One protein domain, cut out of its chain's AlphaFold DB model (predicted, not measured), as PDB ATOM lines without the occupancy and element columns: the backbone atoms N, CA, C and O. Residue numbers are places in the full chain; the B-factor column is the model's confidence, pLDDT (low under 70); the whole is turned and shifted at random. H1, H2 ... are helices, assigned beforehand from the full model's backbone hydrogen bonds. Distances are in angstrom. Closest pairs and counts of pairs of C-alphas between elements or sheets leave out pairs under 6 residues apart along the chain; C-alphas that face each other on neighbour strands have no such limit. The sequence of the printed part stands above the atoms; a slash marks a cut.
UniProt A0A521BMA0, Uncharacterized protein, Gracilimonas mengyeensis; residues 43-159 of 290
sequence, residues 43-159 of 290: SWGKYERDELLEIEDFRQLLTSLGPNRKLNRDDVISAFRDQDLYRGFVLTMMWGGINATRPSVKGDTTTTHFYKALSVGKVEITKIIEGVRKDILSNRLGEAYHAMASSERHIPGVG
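This is residues 43 to 159 of the 290 residues of an uncharacterized protein of Gracilimonas mengyeensis (UniProt A0A521BMA0). Two helical hairpins, H3 with H4 and H6 with H7, are joined at a corner, where H4, the helix nearest the middle of the domain, meets the longest helix, H6, about perpendicular, near Tyr 86 and Thr 126. The short helices H2 and H5 sit loosely near H4, with H1 beyond them, close to H5 and meeting H2 at a corner, and the long link of residues 96 to 112 swings out to Gly 107, far from the turn between H6 and H7. The printed part has 117 residues, with seven named helices, H1 to H7 in chain order, and no named strand; the class is all helix. It is compact, with a radius of gyration of the C-alphas of 14.2 A, and spans 40 by 32 by 21 A.

Begin with H6, residues 122 to 137. With its residues 131 to 136 alone it touches H7, residues 141 to 150; the closest C-alphas are those of Val 132 and Ala 144, 5.2 A apart. This helical hairpin runs opposite ways at a shallow tilt of 34 degrees, only just short of steep. H6 also touches H4, residues 85 to 95, about perpendicular at 89 degrees; look at Tyr 86 and Thr 126, their closest C-alphas, 5.4 A apart. H4 and H3, residues 73 to 81, touch as the other helical hairpin, opposite ways at a shallow tilt of 13 degrees, with the closest C-alphas, Ala 79 and Gly 88, at 4.9 A. H5, residues 113 to 118, is close to H4 but not clearly touching; the closest C-alphas, Met 93 and Phe 114, are 7.6 A apart. H5 and H6 meet only through their link. H2, residues 56 to 64, is also close to H4 but not clearly touching, with the closest C-alphas, Leu 61 and Arg 87, at 6.9 A. H1, residues 50 to 53, and H2 only just touch, and only at the corner, with 3 pairs of C-alphas within 8 A, the closest being Leu 53 and Arg 59 at 4.8 A. Among the pairs that are apart are H3 and H7. In H2 to H7 every O i to N i+4 pair is within hydrogen-bond range; H1 is too short for such a pair.

Find C-alpha 122 at (11.896, -29.828, 39.401); from there H6 runs 22.0 A to C-alpha 137 at (21.562, -35.553, 58.300). H4 measures 14.9 A, H7 14.4 A, H2 12.7 A and H3 12.5 A from first to last C-alpha. The first helix, H1, begins at C-alpha 50, (-5.225, -31.367, 32.893).

The C-alphas of Gly 107 and Ser 138 are the two farthest apart, at 43.6 A. The printed part has no cut, and its long link is the one from H4 to H5, of 17 residues. The mean pLDDT of the printed part is 94.7, and no printed residue is under 70.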
ATOM      1  N   SER A  43      -5.286 -42.867  48.122       90.81
ATOM      2  CA  SER A  43      -5.719 -42.801  46.721       90.81
ATOM      3  C   SER A  43      -5.324 -41.480  46.071       90.81
ATOM      4  O   SER A  43      -5.729 -40.410  46.531       90.81
ATOM      5  N   TRP A  44      -4.590 -41.550  44.963       92.94
ATOM      6  CA  TRP A  44      -4.055 -40.366  44.293       92.94
ATOM      7  C   TRP A  44      -4.804 -39.936  43.023       92.94
ATOM      8  O   TRP A  44      -4.425 -38.942  42.412       92.94
ATOM      9  N   GLY A  45      -5.919 -40.580  42.663       92.12
ATOM     10  CA  GLY A  45      -6.653 -40.259  41.424       92.12
ATOM     11  C   GLY A  45      -7.096 -38.791  41.290       92.12
ATOM     12  O   GLY A  45      -7.218 -38.281  40.188       92.12
ATOM     13  N   LYS A  46      -7.260 -38.058  42.401       92.56
ATOM     14  CA  LYS A  46      -7.598 -36.619  42.386       92.56
ATOM     15  C   LYS A  46      -6.509 -35.705  41.789       92.56
ATOM     16  O   LYS A  46      -6.764 -34.511  41.641       92.56
ATOM     17  N   TYR A  47      -5.303 -36.228  41.558       95.12
ATOM     18  CA  TYR A  47      -4.163 -35.493  41.004       95.12
ATOM     19  C   TYR A  47      -4.023 -35.652  39.479       95.12
ATOM     20  O   TYR A  47      -3.205 -34.962  38.881       95.12
ATOM     21  N   GLU A  48      -4.834 -36.504  38.845       93.56
ATOM     22  CA  GLU A  48      -4.969 -36.570  37.385       93.56
ATOM     23  C   GLU A  48      -5.832 -35.398  36.904       93.56
ATOM     24  O   GLU A  48      -7.052 -35.506  36.777       93.56
ATOM     25  N   ARG A  49      -5.207 -34.238  36.724       92.19
ATOM     26  CA  ARG A  49      -5.882 -33.024  36.268       92.19
ATOM     27  C   ARG A  49      -5.111 -32.403  35.127       92.19
ATOM     28  O   ARG A  49      -3.897 -32.278  35.254       92.19
ATOM     29  N   ASP A  50      -5.819 -31.952  34.099       94.00
ATOM     30  CA  ASP A  50      -5.225 -31.367  32.893       94.00
ATOM     31  C   ASP A  50      -4.168 -30.312  33.236       94.00
ATOM     32  O   ASP A  50      -3.032 -30.410  32.790       94.00
ATOM     33  N   GLU A  51      -4.478 -29.405  34.163       93.62
ATOM     34  CA  GLU A  51      -3.589 -28.290  34.520       93.62
ATOM     35  C   GLU A  51      -2.321 -28.741  35.260       93.62
ATOM     36  O   GLU A  51      -1.282 -28.096  35.202       93.62
ATOM     37  N   LEU A  52      -2.387 -29.860  35.987       95.56
ATOM     38  CA  LEU A  52      -1.198 -30.453  36.603       95.56
ATOM     39  C   LEU A  52      -0.394 -31.242  35.567       95.56
ATOM     40  O   LEU A  52       0.831 -31.247  35.625       95.56
ATOM     41  N   LEU A  53      -1.075 -31.899  34.626       95.56
ATOM     42  CA  LEU A  53      -0.458 -32.683  33.556       95.56
ATOM     43  C   LEU A  53       0.253 -31.809  32.513       95.56
ATOM     44  O   LEU A  53       1.113 -32.316  31.799       95.56
ATOM     45  N   GLU A  54      -0.030 -30.508  32.462       95.69
ATOM     46  CA  GLU A  54       0.772 -29.532  31.712       95.69
ATOM     47  C   GLU A  54       2.199 -29.375  32.276       95.69
ATOM     48  O   GLU A  54       3.110 -28.966  31.557       95.69
ATOM     49  N   ILE A  55       2.433 -29.743  33.543       96.69
ATOM     50  CA  ILE A  55       3.764 -29.742  34.156       96.69
ATOM     51  C   ILE A  55       4.478 -31.049  33.790       96.69
ATOM     52  O   ILE A  55       4.216 -32.102  34.372       96.69
ATOM     53  N   GLU A  56       5.412 -30.970  32.838       96.62
ATOM     54  CA  GLU A  56       6.063 -32.133  32.218       96.62
ATOM     55  C   GLU A  56       6.640 -33.140  33.221       96.62
ATOM     56  O   GLU A  56       6.328 -34.331  33.161       96.62
ATOM     57  N   ASP A  57       7.433 -32.665  34.184       97.38
ATOM     58  CA  ASP A  57       8.060 -33.519  35.196       97.38
ATOM     59  C   ASP A  57       7.024 -34.260  36.057       97.38
ATOM     60  O   ASP A  57       7.216 -35.423  36.424       97.38
ATOM     61  N   PHE A  58       5.894 -33.612  36.356       97.62
ATOM     62  CA  PHE A  58       4.807 -34.226  37.111       97.62
ATOM     63  C   PHE A  58       4.047 -35.253  36.265       97.62
ATOM     64  O   PHE A  58       3.758 -36.348  36.749       97.62
ATOM     65  N   ARG A  59       3.763 -34.944  34.995       96.44
ATOM     66  CA  ARG A  59       3.114 -35.867  34.050       96.44
ATOM     67  C   ARG A  59       3.911 -37.160  33.885       96.44
ATOM     68  O   ARG A  59       3.337 -38.253  33.941       96.44
ATOM     69  N   GLN A  60       5.229 -37.048  33.720       95.56
ATOM     70  CA  GLN A  60       6.130 -38.201  33.626       95.56
ATOM     71  C   GLN A  60       6.106 -39.036  34.911       95.56
ATOM     72  O   GLN A  60       5.939 -40.258  34.855       95.56
ATOM     73  N   LEU A  61       6.187 -38.380  36.075       96.06
ATOM     74  CA  LEU A  61       6.090 -39.053  37.367       96.06
ATOM     75  C   LEU A  61       4.764 -39.799  37.515       96.06
ATOM     76  O   LEU A  61       4.775 -40.979  37.862       96.06
ATOM     77  N   LEU A  62       3.631 -39.152  37.240       94.06
ATOM     78  CA  LEU A  62       2.309 -39.750  37.428       94.06
ATOM     79  C   LEU A  62       2.126 -40.995  36.551       94.06
ATOM     80  O   LEU A  62       1.637 -42.018  37.026       94.06
ATOM     81  N   THR A  63       2.608 -40.936  35.307       91.94
ATOM     82  CA  THR A  63       2.604 -42.071  34.368       91.94
ATOM     83  C   THR A  63       3.375 -43.273  34.929       91.94
ATOM     84  O   THR A  63       2.959 -44.417  34.750       91.94
ATOM     85  N   SER A  64       4.460 -43.033  35.670       92.19
ATOM     86  CA  SER A  64       5.281 -44.096  36.265       92.19
ATOM     87  C   SER A  64       4.658 -44.794  37.485       92.19
ATOM     88  O   SER A  64       5.148 -45.845  37.887       92.19
ATOM     89  N   LEU A  65       3.597 -44.242  38.097       89.31
ATOM     90  CA  LEU A  65       2.953 -44.840  39.283       89.31
ATOM     91  C   LEU A  65       1.996 -45.992  38.947       89.31
ATOM     92  O   LEU A  65       1.497 -46.668  39.849       89.31
ATOM     93  N   GLY A  66       1.754 -46.240  37.659       80.12
ATOM     94  CA  GLY A  66       0.909 -47.334  37.197       80.12
ATOM     95  C   GLY A  66      -0.581 -47.169  37.547       80.12
ATOM     96  O   GLY A  66      -1.010 -46.163  38.115       80.12
ATOM     97  N   PRO A  67      -1.420 -48.158  37.199       83.50
ATOM     98  CA  PRO A  67      -2.877 -48.002  37.211       83.50
ATOM     99  C   PRO A  67      -3.529 -48.165  38.593       83.50
ATOM    100  O   PRO A  67      -4.696 -47.815  38.762       83.50
ATOM    101  N   ASN A  68      -2.815 -48.681  39.599       83.31
ATOM    102  CA  ASN A  68      -3.411 -49.067  40.885       83.31
ATOM    103  C   ASN A  68      -3.855 -47.879  41.760       83.31
ATOM    104  O   ASN A  68      -4.515 -48.093  42.778       83.31
ATOM    105  N   ARG A  69      -3.526 -46.636  41.370       88.00
ATOM    106  CA  ARG A  69      -4.001 -45.373  41.975       88.00
ATOM    107  C   ARG A  69      -3.906 -45.289  43.502       88.00
ATOM    108  O   ARG A  69      -4.660 -44.541  44.136       88.00
ATOM    109  N   LYS A  70      -2.978 -46.043  44.091       92.12
ATOM    110  CA  LYS A  70      -2.670 -46.083  45.520       92.12
ATOM    111  C   LYS A  70      -1.206 -45.736  45.740       92.12
ATOM    112  O   LYS A  70      -0.369 -46.073  44.913       92.12
ATOM    113  N   LEU A  71      -0.948 -45.037  46.836       92.88
ATOM    114  CA  LEU A  71       0.378 -44.644  47.287       92.88
ATOM    115  C   LEU A  71       0.526 -45.014  48.760       92.88
ATOM    116  O   LEU A  71      -0.217 -44.513  49.607       92.88
ATOM    117  N   ASN A  72       1.463 -45.897  49.061       92.25
ATOM    118  CA  ASN A  72       1.786 -46.343  50.407       92.25
ATOM    119  C   ASN A  72       2.966 -45.547  50.973       92.25
ATOM    120  O   ASN A  72       3.638 -44.798  50.266       92.25
ATOM    121  N   ARG A  73       3.215 -45.714  52.275       92.31
ATOM    122  CA  ARG A  73       4.353 -45.092  52.967       92.31
ATOM    123  C   ARG A  73       5.684 -45.499  52.321       92.31
ATOM    124  O   ARG A  73       6.518 -44.641  52.047       92.31
ATOM    125  N   ASP A  74       5.820 -46.785  52.012       93.62
ATOM    126  CA  ASP A  74       7.047 -47.371  51.468       93.62
ATOM    127  C   ASP A  74       7.382 -46.869  50.064       93.62
ATOM    128  O   ASP A  74       8.557 -46.749  49.734       93.62
ATOM    129  N   ASP A  75       6.382 -46.493  49.262       95.12
ATOM    130  CA  ASP A  75       6.610 -45.900  47.940       95.12
ATOM    131  C   ASP A  75       7.328 -44.542  48.057       95.12
ATOM    132  O   ASP A  75       8.220 -44.224  47.271       95.12
ATOM    133  N   VAL A  76       6.955 -43.741  49.066       97.00
ATOM    134  CA  VAL A  76       7.577 -42.435  49.339       97.00
ATOM    135  C   VAL A  76       8.990 -42.619  49.891       97.00
ATOM    136  O   VAL A  76       9.917 -41.948  49.442       97.00
ATOM    137  N   ILE A  77       9.159 -43.542  50.844       96.88
ATOM    138  CA  ILE A  77      10.463 -43.854  51.447       96.88
ATOM    139  C   ILE A  77      11.430 -44.372  50.379       96.88
ATOM    140  O   ILE A  77      12.573 -43.921  50.323       96.88
ATOM    141  N   SER A  78      10.973 -45.278  49.509       97.25
ATOM    142  CA  SER A  78      11.797 -45.855  48.440       97.25
ATOM    143  C   SER A  78      12.269 -44.782  47.462       97.25
ATOM    144  O   SER A  78      13.452 -44.731  47.159       97.25
ATOM    145  N   ALA A  79      11.398 -43.842  47.076       97.75
ATOM    146  CA  ALA A  79      11.797 -42.732  46.208       97.75
ATOM    147  C   ALA A  79      12.948 -41.889  46.795       97.75
ATOM    148  O   ALA A  79      13.855 -41.499  46.065       97.75
ATOM    149  N   PHE A  80      12.943 -41.632  48.109       98.31
ATOM    150  CA  PHE A  80      14.057 -40.936  48.762       98.31
ATOM    151  C   PHE A  80      15.305 -41.808  48.914       98.31
ATOM    152  O   PHE A  80      16.407 -41.303  48.716       98.31
ATOM    153  N   ARG A  81      15.158 -43.106  49.215       97.50
ATOM    154  CA  ARG A  81      16.294 -44.047  49.262       97.50
ATOM    155  C   ARG A  81      17.009 -44.135  47.916       97.50
ATOM    156  O   ARG A  81      18.236 -44.098  47.886       97.50
ATOM    157  N   ASP A  82      16.246 -44.126  46.829       97.44
ATOM    158  CA  ASP A  82      16.743 -44.125  45.450       97.44
ATOM    159  C   ASP A  82      17.309 -42.758  45.011       97.44
ATOM    160  O   ASP A  82      17.710 -42.591  43.860       97.44
ATOM    161  N   GLN A  83      17.356 -41.771  45.917       96.50
ATOM    162  CA  GLN A  83      17.832 -40.403  45.682       96.50
ATOM    163  C   GLN A  83      17.039 -39.631  44.608       96.50
ATOM    164  O   GLN A  83      17.489 -38.594  44.118       96.50
ATOM    165  N   ASP A  84      15.817 -40.064  44.279       97.75
ATOM    166  CA  ASP A  84      14.897 -39.302  43.434       97.75
ATOM    167  C   ASP A  84      14.129 -38.284  44.293       97.75
ATOM    168  O   ASP A  84      12.961 -38.458  44.655       97.75
ATOM    169  N   LEU A  85      14.821 -37.206  44.668       98.38
ATOM    170  CA  LEU A  85      14.310 -36.199  45.605       98.38
ATOM    171  C   LEU A  85      13.045 -35.502  45.101       98.38
ATOM    172  O   LEU A  85      12.145 -35.211  45.893       98.38
ATOM    173  N   TYR A  86      12.957 -35.241  43.794       98.56
ATOM    174  CA  TYR A  86      11.756 -34.658  43.204       98.56
ATOM    175  C   TYR A  86      10.579 -35.625  43.316       98.56
ATOM    176  O   TYR A  86       9.506 -35.227  43.777       98.56
ATOM    177  N   ARG A  87      10.778 -36.906  42.973       98.38
ATOM    178  CA  ARG A  87       9.738 -37.921  43.144       98.38
ATOM    179  C   ARG A  87       9.331 -38.056  44.599       98.38
ATOM    180  O   ARG A  87       8.143 -37.961  44.892       98.38
ATOM    181  N   GLY A  88      10.284 -38.197  45.516       98.56
ATOM    182  CA  GLY A  88      10.009 -38.279  46.948       98.56
ATOM    183  C   GLY A  88       9.200 -37.080  47.452       98.56
ATOM    184  O   GLY A  88       8.219 -37.252  48.183       98.56
ATOM    185  N   PHE A  89       9.528 -35.864  47.004       98.69
ATOM    186  CA  PHE A  89       8.758 -34.660  47.318       98.69
ATOM    187  C   PHE A  89       7.316 -34.739  46.803       98.69
ATOM    188  O   PHE A  89       6.373 -34.573  47.584       98.69
ATOM    189  N   VAL A  90       7.123 -35.016  45.511       98.44
ATOM    190  CA  VAL A  90       5.791 -35.085  44.890       98.44
ATOM    191  C   VAL A  90       4.938 -36.160  45.562       98.44
ATOM    192  O   VAL A  90       3.791 -35.897  45.936       98.44
ATOM    193  N   LEU A  91       5.512 -37.340  45.801       98.12
ATOM    194  CA  LEU A  91       4.839 -38.437  46.488       98.12
ATOM    195  C   LEU A  91       4.497 -38.074  47.936       98.12
ATOM    196  O   LEU A  91       3.377 -38.333  48.368       98.12
ATOM    197  N   THR A  92       5.377 -37.383  48.662       98.12
ATOM    198  CA  THR A  92       5.074 -36.870  50.010       98.12
ATOM    199  C   THR A  92       3.860 -35.942  49.995       98.12
ATOM    200  O   THR A  92       2.967 -36.056  50.841       98.12
ATOM    201  N   MET A  93       3.805 -35.017  49.034       97.94
ATOM    202  CA  MET A  93       2.696 -34.074  48.900       97.94
ATOM    203  C   MET A  93       1.383 -34.797  48.575       97.94
ATOM    204  O   MET A  93       0.351 -34.525  49.205       97.94
ATOM    205  N   MET A  94       1.426 -35.745  47.634       96.81
ATOM    206  CA  MET A  94       0.276 -36.560  47.240       96.81
ATOM    207  C   MET A  94      -0.223 -37.430  48.393       96.81
ATOM    208  O   MET A  94      -1.414 -37.394  48.705       96.81
ATOM    209  N   TRP A  95       0.680 -38.140  49.073       94.94
ATOM    210  CA  TRP A  95       0.392 -38.974  50.243       94.94
ATOM    211  C   TRP A  95      -0.199 -38.154  51.391       94.94
ATOM    212  O   TRP A  95      -1.201 -38.531  51.997       94.94
ATOM    213  N   GLY A  96       0.367 -36.970  51.645       92.81
ATOM    214  CA  GLY A  96      -0.136 -36.018  52.632       92.81
ATOM    215  C   GLY A  96      -1.480 -35.390  52.256       92.81
ATOM    216  O   GLY A  96      -2.074 -34.675  53.065       92.81
ATOM    217  N   GLY A  97      -1.970 -35.645  51.042       94.00
ATOM    218  CA  GLY A  97      -3.266 -35.197  50.577       94.00
ATOM    219  C   GLY A  97      -3.331 -33.705  50.277       94.00
ATOM    220  O   GLY A  97      -4.430 -33.146  50.375       94.00
ATOM    221  N   ILE A  98      -2.217 -33.079  49.866       95.62
ATOM    222  CA  ILE A  98      -2.169 -31.651  49.525       95.62
ATOM    223  C   ILE A  98      -3.312 -31.255  48.584       95.62
ATOM    224  O   ILE A  98      -3.773 -32.035  47.741       95.62
ATOM    225  N   ASN A  99      -3.831 -30.046  48.767       94.69
ATOM    226  CA  ASN A  99      -4.986 -29.584  48.015       94.69
ATOM    227  C   ASN A  99      -4.625 -29.324  46.544       94.69
ATOM    228  O   ASN A  99      -3.904 -28.374  46.245       94.69
ATOM    229  N   ALA A 100      -5.197 -30.134  45.655       94.06
ATOM    230  CA  ALA A 100      -5.082 -30.026  44.200       94.06
ATOM    231  C   ALA A 100      -6.420 -29.707  43.511       94.06
ATOM    232  O   ALA A 100      -6.491 -29.668  42.292       94.06
ATOM    233  N   THR A 101      -7.508 -29.525  44.270       91.31
ATOM    234  CA  THR A 101      -8.862 -29.442  43.691       91.31
ATOM    235  C   THR A 101      -9.633 -28.189  44.066       91.31
ATOM    236  O   THR A 101     -10.575 -27.828  43.367       91.31
ATOM    237  N   ARG A 102      -9.268 -27.521  45.165       91.50
ATOM    238  CA  ARG A 102      -9.946 -26.307  45.636       91.50
ATOM    239  C   ARG A 102      -9.028 -25.103  45.447       91.50
ATOM    240  O   ARG A 102      -8.152 -24.906  46.291       91.50
ATOM    241  N   PRO A 103      -9.171 -24.336  44.360       91.56
ATOM    242  CA  PRO A 103      -8.326 -23.172  44.133       91.56
ATOM    243  C   PRO A 103      -8.609 -22.068  45.158       91.56
ATOM    244  O   PRO A 103      -9.723 -21.970  45.679       91.56
ATOM    245  N   SER A 104      -7.604 -21.241  45.468       89.31
ATOM    246  CA  SER A 104      -7.802 -20.072  46.340       89.31
ATOM    247  C   SER A 104      -8.534 -18.933  45.627       89.31
ATOM    248  O   SER A 104      -9.157 -18.106  46.287       89.31
ATOM    249  N   VAL A 105      -8.477 -18.901  44.293       90.00
ATOM    250  CA  VAL A 105      -9.232 -17.979  43.439       90.00
ATOM    251  C   VAL A 105     -10.262 -18.788  42.654       90.00
ATOM    252  O   VAL A 105      -9.940 -19.793  42.025       90.00
ATOM    253  N   LYS A 106     -11.535 -18.387  42.721       90.00
ATOM    254  CA  LYS A 106     -12.631 -19.129  42.083       90.00
ATOM    255  C   LYS A 106     -12.391 -19.230  40.571       90.00
ATOM    256  O   LYS A 106     -12.313 -18.210  39.901       90.00
ATOM    257  N   GLY A 107     -12.338 -20.458  40.059       84.56
ATOM    258  CA  GLY A 107     -12.151 -20.745  38.632       84.56
ATOM    259  C   GLY A 107     -10.694 -20.833  38.172       84.56
ATOM    260  O   GLY A 107     -10.467 -21.298  37.067       84.56
ATOM    261  N   ASP A 108      -9.721 -20.468  39.012       89.06
ATOM    262  CA  ASP A 108      -8.301 -20.500  38.654       89.06
ATOM    263  C   ASP A 108      -7.582 -21.663  39.350       89.06
ATOM    264  O   ASP A 108      -7.114 -21.564  40.490       89.06
ATOM    265  N   THR A 109      -7.509 -22.793  38.657       86.06
ATOM    266  CA  THR A 109      -6.951 -24.061  39.147       86.06
ATOM    267  C   THR A 109      -5.437 -24.013  39.372       86.06
ATOM    268  O   THR A 109      -4.926 -24.777  40.204       86.06
ATOM    269  N   THR A 110      -4.745 -23.024  38.794       89.19
ATOM    270  CA  THR A 110      -3.325 -22.740  39.066       89.19
ATOM    271  C   THR A 110      -3.098 -22.227  40.492       89.19
ATOM    272  O   THR A 110      -2.000 -22.279  41.047       89.19
ATOM    273  N   THR A 111      -4.163 -21.790  41.171       91.12
ATOM    274  CA  THR A 111      -4.062 -21.276  42.540       91.12
ATOM    275  C   THR A 111      -4.214 -22.343  43.625       91.12
ATOM    276  O   THR A 111      -4.243 -22.015  44.818       91.12
ATOM    277  N   THR A 112      -4.295 -23.624  43.252       95.81
ATOM    278  CA  THR A 112      -4.258 -24.729  44.221       95.81
ATOM    279  C   THR A 112      -2.883 -24.832  44.889       95.81
ATOM    280  O   THR A 112      -1.863 -24.444  44.324       95.81
ATOM    281  N   HIS A 113      -2.832 -25.351  46.119       96.50
ATOM    282  CA  HIS A 113      -1.565 -25.492  46.847       96.50
ATOM    283  C   HIS A 113      -0.585 -26.422  46.134       96.50
ATOM    284  O   HIS A 113       0.608 -26.149  46.129       96.50
ATOM    285  N   PHE A 114      -1.091 -27.497  45.525       97.44
ATOM    286  CA  PHE A 114      -0.240 -28.437  44.811       97.44
ATOM    287  C   PHE A 114       0.332 -27.848  43.526       97.44
ATOM    288  O   PHE A 114       1.529 -27.971  43.306       97.44
ATOM    289  N   TYR A 115      -0.492 -27.154  42.731       97.44
ATOM    290  CA  TYR A 115      -0.008 -26.478  41.531       97.44
ATOM    291  C   TYR A 115       1.084 -25.467  41.890       97.44
ATOM    292  O   TYR A 115       2.189 -25.567  41.373       97.44
ATOM    293  N   LYS A 116       0.828 -24.580  42.867       96.94
ATOM    294  CA  LYS A 116       1.818 -23.599  43.354       96.94
ATOM    295  C   LYS A 116       3.146 -24.241  43.755       96.94
ATOM    296  O   LYS A 116       4.196 -23.678  43.464       96.94
ATOM    297  N   ALA A 117       3.091 -25.403  44.405       97.62
ATOM    298  CA  ALA A 117       4.285 -26.130  44.806       97.62
ATOM    299  C   ALA A 117       5.054 -26.672  43.594       97.62
ATOM    300  O   ALA A 117       6.266 -26.507  43.524       97.62
ATOM    301  N   LEU A 118       4.362 -27.275  42.621       97.88
ATOM    302  CA  LEU A 118       4.983 -27.823  41.412       97.88
ATOM    303  C   LEU A 118       5.518 -26.740  40.463       97.88
ATOM    304  O   LEU A 118       6.526 -26.973  39.800       97.88
ATOM    305  N   SER A 119       4.900 -25.554  40.426       96.56
ATOM    306  CA  SER A 119       5.343 -24.426  39.592       96.56
ATOM    307  C   SER A 119       6.725 -23.882  39.958       96.56
ATOM    308  O   SER A 119       7.308 -23.152  39.163       96.56
ATOM    309  N   VAL A 120       7.269 -24.241  41.126       96.88
ATOM    310  CA  VAL A 120       8.671 -23.957  41.483       96.88
ATOM    311  C   VAL A 120       9.645 -24.655  40.522       96.88
ATOM    312  O   VAL A 120      10.747 -24.166  40.292       96.88
ATOM    313  N   GLY A 121       9.222 -25.765  39.910       97.44
ATOM    314  CA  GLY A 121      10.012 -26.522  38.949       97.44
ATOM    315  C   GLY A 121      10.918 -27.561  39.608       97.44
ATOM    316  O   GLY A 121      11.399 -27.399  40.731       97.44
ATOM    317  N   LYS A 122      11.160 -28.663  38.890       98.19
ATOM    318  CA  LYS A 122      11.896 -29.828  39.401       98.19
ATOM    319  C   LYS A 122      13.290 -29.495  39.914       98.19
ATOM    320  O   LYS A 122      13.671 -29.997  40.970       98.19
ATOM    321  N   VAL A 123      14.044 -28.671  39.185       98.19
ATOM    322  CA  VAL A 123      15.431 -28.326  39.536       98.19
ATOM    323  C   VAL A 123      15.490 -27.604  40.881       98.19
ATOM    324  O   VAL A 123      16.237 -28.018  41.765       98.19
ATOM    325  N   GLU A 124      14.668 -26.569  41.063       98.06
ATOM    326  CA  GLU A 124      14.687 -25.773  42.290       98.06
ATOM    327  C   GLU A 124      14.105 -26.549  43.475       98.06
ATOM    328  O   GLU A 124      14.692 -26.537  44.555       98.06
ATOM    329  N   ILE A 125      13.032 -27.322  43.264       98.38
ATOM    330  CA  ILE A 125      12.530 -28.257  44.280       98.38
ATOM    331  C   ILE A 125      13.656 -29.200  44.706       98.38
ATOM    332  O   ILE A 125      13.972 -29.260  45.887       98.38
ATOM    333  N   THR A 126      14.316 -29.885  43.770       98.62
ATOM    334  CA  THR A 126      15.401 -30.839  44.077       98.62
ATOM    335  C   THR A 126      16.497 -30.191  44.922       98.62
ATOM    336  O   THR A 126      16.905 -30.757  45.933       98.62
ATOM    337  N   LYS A 127      16.923 -28.973  44.567       98.25
ATOM    338  CA  LYS A 127      17.923 -28.204  45.319       98.25
ATOM    339  C   LYS A 127      17.457 -27.865  46.739       98.25
ATOM    340  O   LYS A 127      18.233 -28.006  47.684       98.25
ATOM    341  N   ILE A 128      16.203 -27.441  46.901       98.12
ATOM    342  CA  ILE A 128      15.597 -27.173  48.212       98.12
ATOM    343  C   ILE A 128      15.597 -28.443  49.073       98.12
ATOM    344  O   ILE A 128      16.042 -28.401  50.222       98.12
ATOM    345  N   ILE A 129      15.132 -29.567  48.516       98.31
ATOM    346  CA  ILE A 129      15.055 -30.846  49.232       98.31
ATOM    347  C   ILE A 129      16.449 -31.341  49.622       98.31
ATOM    348  O   ILE A 129      16.624 -31.790  50.750       98.31
ATOM    349  N   GLU A 130      17.446 -31.207  48.749       98.25
ATOM    350  CA  GLU A 130      18.832 -31.574  49.060       98.25
ATOM    351  C   GLU A 130      19.396 -30.733  50.219       98.25
ATOM    352  O   GLU A 130      20.025 -31.264  51.135       98.25
ATOM    353  N   GLY A 131      19.106 -29.426  50.245       97.44
ATOM    354  CA  GLY A 131      19.477 -28.554  51.362       97.44
ATOM    355  C   GLY A 131      18.837 -28.985  52.685       97.44
ATOM    356  O   GLY A 131      19.522 -29.094  53.701       97.44
ATOM    357  N   VAL A 132      17.535 -29.286  52.668       97.38
ATOM    358  CA  VAL A 132      16.801 -29.812  53.834       97.38
ATOM    359  C   VAL A 132      17.370 -31.155  54.293       97.38
ATOM    360  O   VAL A 132      17.591 -31.353  55.486       97.38
ATOM    361  N   ARG A 133      17.634 -32.072  53.356       97.81
ATOM    362  CA  ARG A 133      18.224 -33.385  53.632       97.81
ATOM    363  C   ARG A 133      19.571 -33.236  54.331       97.81
ATOM    364  O   ARG A 133      19.785 -33.862  55.366       97.81
ATOM    365  N   LYS A 134      20.446 -32.360  53.829       97.94
ATOM    366  CA  LYS A 134      21.744 -32.070  54.452       97.94
ATOM    367  C   LYS A 134      21.602 -31.588  55.896       97.94
ATOM    368  O   LYS A 134      22.370 -32.020  56.755       97.94
ATOM    369  N   ASP A 135      20.637 -30.713  56.170       97.50
ATOM    370  CA  ASP A 135      20.406 -30.204  57.523       97.50
ATOM    371  C   ASP A 135      19.889 -31.292  58.468       97.50
ATOM    372  O   ASP A 135      20.406 -31.416  59.578       97.50
ATOM    373  N   ILE A 136      18.960 -32.139  58.015       96.94
ATOM    374  CA  ILE A 136      18.469 -33.293  58.787       96.94
ATOM    375  C   ILE A 136      19.618 -34.258  59.116       96.94
ATOM    376  O   ILE A 136      19.809 -34.603  60.280       96.94
ATOM    377  N   LEU A 137      20.420 -34.644  58.118       96.69
ATOM    378  CA  LEU A 137      21.562 -35.553  58.300       96.69
ATOM    379  C   LEU A 137      22.651 -34.970  59.212       96.69
ATOM    380  O   LEU A 137      23.391 -35.714  59.849       96.69
ATOM    381  N   SER A 138      22.741 -33.642  59.297       97.25
ATOM    382  CA  SER A 138      23.700 -32.938  60.157       97.25
ATOM    383  C   SER A 138      23.148 -32.632  61.555       97.25
ATOM    384  O   SER A 138      23.740 -31.828  62.271       97.25
ATOM    385  N   ASN A 139      22.010 -33.223  61.945       95.06
ATOM    386  CA  ASN A 139      21.315 -32.956  63.208       95.06
ATOM    387  C   ASN A 139      20.952 -31.466  63.415       95.06
ATOM    388  O   ASN A 139      20.964 -30.944  64.528       95.06
ATOM    389  N   ARG A 140      20.626 -30.759  62.324       96.81
ATOM    390  CA  ARG A 140      20.208 -29.348  62.314       96.81
ATOM    391  C   ARG A 140      18.727 -29.221  61.964       96.81
ATOM    392  O   ARG A 140      18.346 -28.526  61.026       96.81
ATOM    393  N   LEU A 141      17.872 -29.918  62.714       97.12
ATOM    394  CA  LEU A 141      16.431 -29.955  62.440       97.12
ATOM    395  C   LEU A 141      15.758 -28.574  62.565       97.12
ATOM    396  O   LEU A 141      14.844 -28.282  61.797       97.12
ATOM    397  N   GLY A 142      16.226 -27.721  63.485       96.31
ATOM    398  CA  GLY A 142      15.761 -26.333  63.609       96.31
ATOM    399  C   GLY A 142      16.049 -25.504  62.358       96.31
ATOM    400  O   GLY A 142      15.133 -24.933  61.778       96.31
ATOM    401  N   GLU A 143      17.281 -25.565  61.840       96.31
ATOM    402  CA  GLU A 143      17.665 -24.922  60.570       96.31
ATOM    403  C   GLU A 143      16.797 -25.415  59.402       96.31
ATOM    404  O   GLU A 143      16.272 -24.611  58.631       96.31
ATOM    405  N   ALA A 144      16.570 -26.733  59.301       97.31
ATOM    406  CA  ALA A 144      15.688 -27.305  58.284       97.31
ATOM    407  C   ALA A 144      14.251 -26.762  58.404       97.31
ATOM    408  O   ALA A 144      13.630 -26.402  57.397       97.31
ATOM    409  N   TYR A 145      13.729 -26.677  59.632       97.62
ATOM    410  CA  TYR A 145      12.411 -26.116  59.919       97.62
ATOM    411  C   TYR A 145      12.340 -24.637  59.520       97.62
ATOM    412  O   TYR A 145      11.459 -24.261  58.742       97.62
ATOM    413  N   HIS A 146      13.276 -23.815  59.994       95.69
ATOM    414  CA  HIS A 146      13.349 -22.386  59.697       95.69
ATOM    415  C   HIS A 146      13.417 -22.126  58.187       95.69
ATOM    416  O   HIS A 146      12.662 -21.303  57.652       95.69
ATOM    417  N   ALA A 147      14.267 -22.888  57.488       95.19
ATOM    418  CA  ALA A 147      14.468 -22.795  56.048       95.19
ATOM    419  C   ALA A 147      13.156 -22.967  55.261       95.19
ATOM    420  O   ALA A 147      12.874 -22.193  54.345       95.19
ATOM    421  N   MET A 148      12.335 -23.951  55.646       96.38
ATOM    422  CA  MET A 148      11.062 -24.270  54.984       96.38
ATOM    423  C   MET A 148       9.886 -23.400  55.452       96.38
ATOM    424  O   MET A 148       8.923 -23.202  54.701       96.38
ATOM    425  N   ALA A 149       9.926 -22.906  56.691       94.19
ATOM    426  CA  ALA A 149       8.818 -22.179  57.302       94.19
ATOM    427  C   ALA A 149       8.743 -20.711  56.867       94.19
ATOM    428  O   ALA A 149       7.637 -20.191  56.694       94.19
ATOM    429  N   SER A 150       9.887 -20.038  56.726       84.31
ATOM    430  CA  SER A 150       9.910 -18.575  56.569       84.31
ATOM    431  C   SER A 150      11.133 -18.013  55.845       84.31
ATOM    432  O   SER A 150      11.352 -16.805  55.902       84.31
ATOM    433  N   SER A 151      11.933 -18.849  55.183       83.56
ATOM    434  CA  SER A 151      13.209 -18.431  54.589       83.56
ATOM    435  C   SER A 151      13.343 -18.870  53.122       83.56
ATOM    436  O   SER A 151      12.360 -19.208  52.462       83.56
ATOM    437  N   GLU A 152      14.571 -18.832  52.603       81.75
ATOM    438  CA  GLU A 152      14.960 -19.024  51.200       81.75
ATOM    439  C   GLU A 152      14.516 -20.360  50.580       81.75
ATOM    440  O   GLU A 152      14.448 -20.470  49.360       81.75
ATOM    441  N   ARG A 153      14.194 -21.369  51.400       91.06
ATOM    442  CA  ARG A 153      13.781 -22.706  50.942       91.06
ATOM    443  C   ARG A 153      12.275 -22.937  51.031       91.06
ATOM    444  O   ARG A 153      11.811 -24.060  50.854       91.06
ATOM    445  N   HIS A 154      11.491 -21.897  51.311       95.94
ATOM    446  CA  HIS A 154      10.042 -22.021  51.360       95.94
ATOM    447  C   HIS A 154       9.463 -22.385  49.983       95.94
ATOM    448  O   HIS A 154       9.610 -21.639  49.017       95.94
ATOM    449  N   ILE A 155       8.731 -23.502  49.911       97.25
ATOM    450  CA  ILE A 155       7.990 -23.906  48.710       97.25
ATOM    451  C   ILE A 155       6.549 -23.371  48.809       97.25
ATOM    452  O   ILE A 155       5.797 -23.797  49.695       97.25
ATOM    453  N   PRO A 156       6.109 -22.483  47.895       95.62
ATOM    454  CA  PRO A 156       4.754 -21.949  47.897       95.62
ATOM    455  C   PRO A 156       3.681 -23.042  47.916       95.62
ATOM    456  O   PRO A 156       3.729 -24.018  47.177       95.62
ATOM    457  N   GLY A 157       2.670 -22.866  48.767       94.19
ATOM    458  CA  GLY A 157       1.592 -23.846  48.935       94.19
ATOM    459  C   GLY A 157       1.919 -25.007  49.884       94.19
ATOM    460  O   GLY A 157       0.996 -25.717  50.288       94.19
ATOM    461  N   VAL A 158       3.173 -25.160  50.319       96.94
ATOM    462  CA  VAL A 158       3.600 -26.185  51.280       96.94
ATOM    463  C   VAL A 158       3.674 -25.580  52.684       96.94
ATOM    464  O   VAL A 158       4.611 -24.877  53.044       96.94
ATOM    465  N   GLY A 159       2.652 -25.845  53.501       95.00
ATOM    466  CA  GLY A 159       2.639 -25.449  54.916       95.00
ATOM    467  C   GLY A 159       3.371 -26.430  55.843       95.00
ATOM    468  O   GLY A 159       3.761 -27.521  55.431       95.00
TER     469      GLY A 159